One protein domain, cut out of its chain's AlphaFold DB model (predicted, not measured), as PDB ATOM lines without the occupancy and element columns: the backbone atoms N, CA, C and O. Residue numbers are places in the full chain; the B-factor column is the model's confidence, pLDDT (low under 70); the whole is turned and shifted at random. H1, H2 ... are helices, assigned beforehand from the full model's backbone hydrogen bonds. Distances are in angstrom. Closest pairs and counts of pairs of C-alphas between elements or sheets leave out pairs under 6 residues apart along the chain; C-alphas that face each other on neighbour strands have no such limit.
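This is residues 4 to 60 of the 69 residues of an uncharacterized protein of Corticimicrobacter populi (UniProt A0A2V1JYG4). Three helices follow one another as an open, twisted zigzag with no shared core: H1 and H2 make one V near residues 16 to 27, and H2 and H3 make a second V near residues 34 to 45. H2 joins the two corners, while residues 4 to 14 of H1 and residues 47 to 60, most of them in H3, stick out as two free arms. The printed part has 57 residues with three named helices, in the order H1, H2, H3, and no named strand, and its class is all helix. It is loose, with a radius of gyration of the C-alphas of 13.1 A, and its C-alphas span 33 by 29 by 29 A along the three main axes.

Begin at H1, residues 4 to 17, and go on over a tight link of 3 residues to H2, residues 21 to 36. H1 and H2 only just touch, with 3 pairs of C-alphas within 8 A. Look there at Phe 16 and Gln 24, whose C-alphas are the closest of the two helices, 6.4 A apart. H1 touches H2 with residues 16 to 17 alone, and H2 touches H1 with residues 24 to 27 alone. The two run opposite ways at a steep tilt of 44 degrees, a helical hairpin. A tight link of 2 residues then leads to H3, residues 39 to 58. H2 touches H3 with residues 34 to 35 alone, and H3 touches H2 with residues 41 to 45 alone. Their closest C-alphas are those of Phe 34 and Arg 42, 5.8 A apart. H2 and H3 also form a helical hairpin, running opposite ways at a steep tilt of 40 degrees. H1 and H3 are apart. In the backbones of H1, H2 and H3, every O i to N i+4 pair is within hydrogen-bond range.

Find C-alpha 4 at (145.720, 160.168, 167.024); from there H1 runs 20.1 A to C-alpha 17. H2 begins at C-alpha 21, at (120.795, 152.022, 178.429), and runs 22.4 A to C-alpha 36. H3, the longest helix with 20 residues, runs 29.2 A from C-alpha 39 to C-alpha 58, at (125.022, 149.450, 150.697).

The two C-alphas farthest apart are those of Ser 38 and Cys 60, 34.2 A. Without the stretches that stand free, the body has 32 residues and spans 31 by 13 by 10 A. The printed part has no cut, and both links are tight. Read the B-factor column for the model's confidence: the mean pLDDT of the printed part is 89.7, and residues 56 to 60 are under 70.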
ATOM      1  N   ALA A   4     146.742 160.693 167.927       73.62
ATOM      2  CA  ALA A   4     145.720 160.168 167.024       73.62
ATOM      3  C   ALA A   4     144.953 158.984 167.640       73.62
ATOM      4  O   ALA A   4     143.727 159.011 167.678       73.62
ATOM      5  N   ASP A   5     145.660 158.008 168.222       84.38
ATOM      6  CA  ASP A   5     145.037 156.856 168.894       84.38
ATOM      7  C   ASP A   5     144.137 157.298 170.057       84.38
ATOM      8  O   ASP A   5     143.050 156.759 170.256       84.38
ATOM      9  N   LYS A   6     144.573 158.312 170.819       85.75
ATOM     10  CA  LYS A   6     143.785 158.880 171.920       85.75
ATOM     11  C   LYS A   6     142.492 159.530 171.417       85.75
ATOM     12  O   LYS A   6     141.447 159.317 172.026       85.75
ATOM     13  N   GLY A   7     142.558 160.282 170.317       90.38
ATOM     14  CA  GLY A   7     141.387 160.909 169.700       90.38
ATOM     15  C   GLY A   7     140.369 159.881 169.203       90.38
ATOM     16  O   GLY A   7     139.178 160.018 169.473       90.38
ATOM     17  N   THR A   8     140.836 158.802 168.572       91.81
ATOM     18  CA  THR A   8     139.973 157.695 168.133       91.81
ATOM     19  C   THR A   8     139.246 157.046 169.309       91.81
ATOM     20  O   THR A   8     138.032 156.862 169.258       91.81
ATOM     21  N   VAL A   9     139.961 156.749 170.400       91.38
ATOM     22  CA  VAL A   9     139.343 156.154 171.597       91.38
ATOM     23  C   VAL A   9     138.325 157.098 172.233       91.38
ATOM     24  O   VAL A   9     137.234 156.664 172.590       91.38
ATOM     25  N   GLN A  10     138.630 158.395 172.326       93.50
ATOM     26  CA  GLN A  10     137.673 159.389 172.819       93.50
ATOM     27  C   GLN A  10     136.418 159.468 171.940       93.50
ATOM     28  O   GLN A  10     135.315 159.539 172.474       93.50
ATOM     29  N   GLY A  11     136.570 159.398 170.615       95.38
ATOM     30  CA  GLY A  11     135.444 159.364 169.682       95.38
ATOM     31  C   GLY A  11     134.509 158.178 169.930       95.38
ATOM     32  O   GLY A  11     133.298 158.363 170.031       95.38
ATOM     33  N   VAL A  12     135.066 156.977 170.118       93.94
ATOM     34  CA  VAL A  12     134.280 155.773 170.442       93.94
ATOM     35  C   VAL A  12     133.559 155.922 171.784       93.94
ATOM     36  O   VAL A  12     132.386 155.572 171.891       93.94
ATOM     37  N   LEU A  13     134.220 156.486 172.800       94.38
ATOM     38  CA  LEU A  13     133.610 156.711 174.116       94.38
ATOM     39  C   LEU A  13     132.460 157.727 174.070       94.38
ATOM     40  O   LEU A  13     131.459 157.542 174.757       94.38
ATOM     41  N   LEU A  14     132.568 158.771 173.242       96.00
ATOM     42  CA  LEU A  14     131.473 159.720 173.025       96.00
ATOM     43  C   LEU A  14     130.291 159.063 172.306       96.00
ATOM     44  O   LEU A  14     129.147 159.277 172.695       96.00
ATOM     45  N   GLN A  15     130.546 158.235 171.289       94.38
ATOM     46  CA  GLN A  15     129.482 157.479 170.620       94.38
ATOM     47  C   GLN A  15     128.775 156.526 171.583       94.38
ATOM     48  O   GLN A  15     127.548 156.482 171.591       94.38
ATOM     49  N   PHE A  16     129.530 155.829 172.433       94.00
ATOM     50  CA  PHE A  16     128.978 154.993 173.494       94.00
ATOM     51  C   PHE A  16     128.094 155.792 174.465       94.00
ATOM     52  O   PHE A  16     126.988 155.359 174.774       94.00
ATOM     53  N   ALA A  17     128.540 156.975 174.899       94.88
ATOM     54  CA  ALA A  17     127.781 157.823 175.819       94.88
ATOM     55  C   ALA A  17     126.442 158.315 175.235       94.88
ATOM     56  O   ALA A  17     125.510 158.581 175.989       94.88
ATOM     57  N   HIS A  18     126.333 158.421 173.906       95.31
ATOM     58  CA  HIS A  18     125.083 158.774 173.228       95.31
ATOM     59  C   HIS A  18     124.112 157.595 173.061       95.31
ATOM     60  O   HIS A  18     122.958 157.811 172.690       95.31
ATOM     61  N   LEU A  19     124.540 156.356 173.323       93.69
ATOM     62  CA  LEU A  19     123.635 155.208 173.339       93.69
ATOM     63  C   LEU A  19     122.727 155.283 174.578       93.69
ATOM     64  O   LEU A  19     123.181 155.633 175.665       93.69
ATOM     65  N   GLY A  20     121.451 154.911 174.438       92.19
ATOM     66  CA  GLY A  20     120.577 154.655 175.593       92.19
ATOM     67  C   GLY A  20     120.999 153.391 176.356       92.19
ATOM     68  O   GLY A  20     121.818 152.620 175.858       92.19
ATOM     69  N   THR A  21     120.409 153.133 177.529       92.50
ATOM     70  CA  THR A  21     120.795 152.022 178.429       92.50
ATOM     71  C   THR A  21     120.912 150.673 177.712       92.50
ATOM     72  O   THR A  21     121.951 150.029 177.786       92.50
ATOM     73  N   THR A  22     119.911 150.290 176.914       93.88
ATOM     74  CA  THR A  22     119.943 149.037 176.139       93.88
ATOM     75  C   THR A  22     121.113 148.976 175.152       93.88
ATOM     76  O   THR A  22     121.731 147.927 174.986       93.88
ATOM     77  N   GLY A  23     121.434 150.091 174.491       93.12
ATOM     78  CA  GLY A  23     122.552 150.157 173.549       93.12
ATOM     79  C   GLY A  23     123.905 150.103 174.258       93.12
ATOM     80  O   GLY A  23     124.832 149.465 173.762       93.12
ATOM     81  N   GLN A  24     124.007 150.715 175.441       96.00
ATOM     82  CA  GLN A  24     125.200 150.626 176.282       96.00
ATOM     83  C   GLN A  24     125.441 149.186 176.754       96.00
ATOM     84  O   GLN A  24     126.561 148.690 176.625       96.00
ATOM     85  N   ASP A  25     124.397 148.485 177.207       96.50
ATOM     86  CA  ASP A  25     124.485 147.081 177.629       96.50
ATOM     87  C   ASP A  25     124.937 146.168 176.480       96.50
ATOM     88  O   ASP A  25     125.829 145.334 176.649       96.50
ATOM     89  N   GLN A  26     124.380 146.361 175.279       94.94
ATOM     90  CA  GLN A  26     124.797 145.622 174.084       94.94
ATOM     91  C   GLN A  26     126.257 145.897 173.714       94.94
ATOM     92  O   GLN A  26     127.001 144.967 173.397       94.94
ATOM     93  N   PHE A  27     126.685 147.160 173.769       95.12
ATOM     94  CA  PHE A  27     128.067 147.536 173.491       95.12
ATOM     95  C   PHE A  27     129.042 146.878 174.473       95.12
ATOM     96  O   PHE A  27     130.042 146.294 174.049       95.12
ATOM     97  N   ILE A  28     128.734 146.916 175.774       95.69
ATOM     98  CA  ILE A  28     129.535 146.259 176.814       95.69
ATOM     99  C   ILE A  28     129.564 144.743 176.589       95.69
ATOM    100  O   ILE A  28     130.631 144.139 176.668       95.69
ATOM    101  N   GLY A  29     128.426 144.131 176.248       96.06
ATOM    102  CA  GLY A  29     128.338 142.709 175.918       96.06
ATOM    103  C   GLY A  29     129.275 142.313 174.774       96.06
ATOM    104  O   GLY A  29     130.105 141.419 174.942       96.06
ATOM    105  N   MET A  30     129.215 143.032 173.648       95.00
ATOM    106  CA  MET A  30     130.093 142.791 172.495       95.00
ATOM    107  C   MET A  30     131.571 143.033 172.825       95.00
ATOM    108  O   MET A  30     132.444 142.284 172.378       95.00
ATOM    109  N   MET A  31     131.875 144.062 173.624       95.69
ATOM    110  CA  MET A  31     133.245 144.332 174.063       95.69
ATOM    111  C   MET A  31     133.783 143.192 174.929       95.69
ATOM    112  O   MET A  31     134.896 142.718 174.697       95.69
ATOM    113  N   ASN A  32     132.996 142.729 175.897       96.94
ATOM    114  CA  ASN A  32     133.375 141.632 176.778       96.94
ATOM    115  C   ASN A  32     133.595 140.339 175.989       96.94
ATOM    116  O   ASN A  32     134.617 139.680 176.177       96.94
ATOM    117  N   GLU A  33     132.697 140.009 175.058       95.81
ATOM    118  CA  GLU A  33     132.854 138.855 174.169       95.81
ATOM    119  C   GLU A  33     134.169 138.931 173.383       95.81
ATOM    120  O   GLU A  33     134.927 137.959 173.322       95.81
ATOM    121  N   PHE A  34     134.493 140.102 172.832       96.06
ATOM    122  CA  PHE A  34     135.737 140.306 172.098       96.06
ATOM    123  C   PHE A  34     136.976 140.156 172.983       96.06
ATOM    124  O   PHE A  34     137.934 139.496 172.581       96.06
ATOM    125  N   LEU A  35     136.978 140.751 174.177       95.38
ATOM    126  CA  LEU A  35     138.125 140.718 175.089       95.38
ATOM    127  C   LEU A  35     138.393 139.315 175.644       95.38
ATOM    128  O   LEU A  35     139.555 138.937 175.793       95.38
ATOM    129  N   LEU A  36     137.338 138.540 175.909       95.94
ATOM    130  CA  LEU A  36     137.429 137.174 176.435       95.94
ATOM    131  C   LEU A  36     137.683 136.123 175.342       95.94
ATOM    132  O   LEU A  36     138.069 134.992 175.637       95.94
ATOM    133  N   SER A  37     137.499 136.485 174.073       96.19
ATOM    134  CA  SER A  37     137.689 135.588 172.936       96.19
ATOM    135  C   SER A  37     139.158 135.257 172.652       96.19
ATOM    136  O   SER A  37     140.066 136.098 172.706       96.19
ATOM    137  N   SER A  38     139.393 134.023 172.197       96.00
ATOM    138  CA  SER A  38     140.703 133.610 171.680       96.00
ATOM    139  C   SER A  38     141.140 134.478 170.482       96.00
ATOM    140  O   SER A  38     140.298 135.051 169.783       96.00
ATOM    141  N   PRO A  39     142.446 134.572 170.156       96.06
ATOM    142  CA  PRO A  39     142.911 135.348 169.001       96.06
ATOM    143  C   PRO A  39     142.237 134.956 167.676       96.06
ATOM    144  O   PRO A  39     141.964 135.818 166.842       96.06
ATOM    145  N   LYS A  40     141.935 133.661 167.483       95.75
ATOM    146  CA  LYS A  40     141.221 133.161 166.299       95.75
ATOM    147  C   LYS A  40     139.783 133.684 166.256       95.75
ATOM    148  O   LYS A  40     139.348 134.165 165.214       95.75
ATOM    149  N   GLN A  41     139.078 133.642 167.385       94.56
ATOM    150  CA  GLN A  41     137.708 134.150 167.496       94.56
ATOM    151  C   GLN A  41     137.648 135.668 167.329       94.56
ATOM    152  O   GLN A  41     136.827 136.149 166.560       94.56
ATOM    153  N   ARG A  42     138.579 136.425 167.921       96.81
ATOM    154  CA  ARG A  42     138.668 137.880 167.712       96.81
ATOM    155  C   ARG A  42     138.800 138.255 166.235       96.81
ATOM    156  O   ARG A  42     138.154 139.197 165.779       96.81
ATOM    157  N   ARG A  43     139.605 137.510 165.466       96.12
ATOM    158  CA  ARG A  43     139.727 137.710 164.009       96.12
ATOM    159  C   ARG A  43     138.414 137.417 163.284       96.12
ATOM    160  O   ARG A  43     138.038 138.190 162.407       96.12
ATOM    161  N   ALA A  44     137.722 136.341 163.660       95.19
ATOM    162  CA  ALA A  44     136.426 135.985 163.087       95.19
ATOM    163  C   ALA A  44     135.362 137.060 163.376       95.19
ATOM    164  O   ALA A  44     134.753 137.561 162.433       95.19
ATOM    165  N   LEU A  45     135.234 137.495 164.636       94.31
ATOM    166  CA  LEU A  45     134.342 138.583 165.054       94.31
ATOM    167  C   LEU A  45     134.630 139.873 164.277       94.31
ATOM    168  O   LEU A  45     133.738 140.448 163.660       94.31
ATOM    169  N   THR A  46     135.903 140.278 164.198       94.31
ATOM    170  CA  THR A  46     136.311 141.467 163.426       94.31
ATOM    171  C   THR A  46     135.902 141.363 161.954       94.31
ATOM    172  O   THR A  46     135.450 142.344 161.364       94.31
ATOM    173  N   SER A  47     136.070 140.189 161.338       94.62
ATOM    174  CA  SER A  47     135.676 139.959 159.944       94.62
ATOM    175  C   SER A  47     134.161 140.059 159.766       94.62
ATOM    176  O   SER A  47     133.696 140.705 158.828       94.62
ATOM    177  N   GLN A  48     133.394 139.465 160.679       93.62
ATOM    178  CA  GLN A  48     131.934 139.488 160.664       93.62
ATOM    179  C   GLN A  48     131.383 140.913 160.806       93.62
ATOM    180  O   GLN A  48     130.464 141.296 160.081       93.62
ATOM    181  N   TRP A  49     131.955 141.718 161.705       92.75
ATOM    182  CA  TRP A  49     131.526 143.103 161.909       92.75
ATOM    183  C   TRP A  49     131.806 143.977 160.690       92.75
ATOM    184  O   TRP A  49     130.941 144.744 160.279       92.75
ATOM    185  N   LYS A  50     132.974 143.816 160.052       91.88
ATOM    186  CA  LYS A  50     133.297 144.532 158.806       91.88
ATOM    187  C   LYS A  50     132.282 144.248 157.700       91.88
ATOM    188  O   LYS A  50     131.878 145.168 157.000       91.88
ATOM    189  N   GLN A  51     131.850 142.992 157.568       90.06
ATOM    190  CA  GLN A  51     130.821 142.608 156.597       90.06
ATOM    191  C   GLN A  51     129.462 143.239 156.923       90.06
ATOM    192  O   GLN A  51     128.800 143.737 156.020       90.06
ATOM    193  N   HIS A  52     129.068 143.274 158.199       86.50
ATOM    194  CA  HIS A  52     127.815 143.911 158.625       86.50
ATOM    195  C   HIS A  52     127.800 145.422 158.382       86.50
ATOM    196  O   HIS A  52     126.781 145.955 157.945       86.50
ATOM    197  N   VAL A  53     128.908 146.117 158.651       85.81
ATOM    198  CA  VAL A  53     129.014 147.561 158.394       85.81
ATOM    199  C   VAL A  53     128.928 147.831 156.891       85.81
ATOM    200  O   VAL A  53     128.061 148.587 156.463       85.81
ATOM    201  N   ALA A  54     129.709 147.108 156.080       80.88
ATOM    202  CA  ALA A  54     129.694 147.257 154.625       80.88
ATOM    203  C   ALA A  54     128.335 146.913 153.983       80.88
ATOM    204  O   ALA A  54     127.971 147.482 152.953       80.88
ATOM    205  N   ALA A  55     127.583 145.973 154.565       75.88
ATOM    206  CA  ALA A  55     126.238 145.627 154.113       75.88
ATOM    207  C   ALA A  55     125.213 146.720 154.456       75.88
ATOM    208  O   ALA A  55     124.367 147.041 153.626       75.88
ATOM    209  N   ASN A  56     125.305 147.331 155.642       68.75
ATOM    210  CA  ASN A  56     124.416 148.430 156.025       68.75
ATOM    211  C   ASN A  56     124.678 149.706 155.210       68.75
ATOM    212  O   ASN A  56     123.735 150.417 154.870       68.75
ATOM    213  N   GLU A  57     125.929 149.974 154.831       60.31
ATOM    214  CA  GLU A  57     126.272 151.113 153.968       60.31
ATOM    215  C   GLU A  57     125.730 150.957 152.532       60.31
ATOM    216  O   GLU A  57     125.385 151.948 151.892       60.31
ATOM    217  N   GLN A  58     125.570 149.724 152.036       54.78
ATOM    218  CA  GLN A  58     125.022 149.450 150.697       54.78
ATOM    219  C   GLN A  58     123.506 149.661 150.579       54.78
ATOM    220  O   GLN A  58     123.002 149.848 149.472       54.78
ATOM    221  N   ILE A  59     122.765 149.674 151.690       54.34
ATOM    222  CA  ILE A  59     121.303 149.853 151.678       54.34
ATOM    223  C   ILE A  59     120.916 151.337 151.488       54.34
ATOM    224  O   ILE A  59     119.790 151.642 151.103       54.34
ATOM    225  N   CYS A  60     121.846 152.282 151.682       49.28
ATOM    226  CA  CYS A  60     121.552 153.723 151.687       49.28
ATOM    227  C   CYS A  60     121.654 154.429 150.314       49.28
ATOM    228  O   CYS A  60     121.488 155.645 150.238       49.28
TER     229      CYS A  60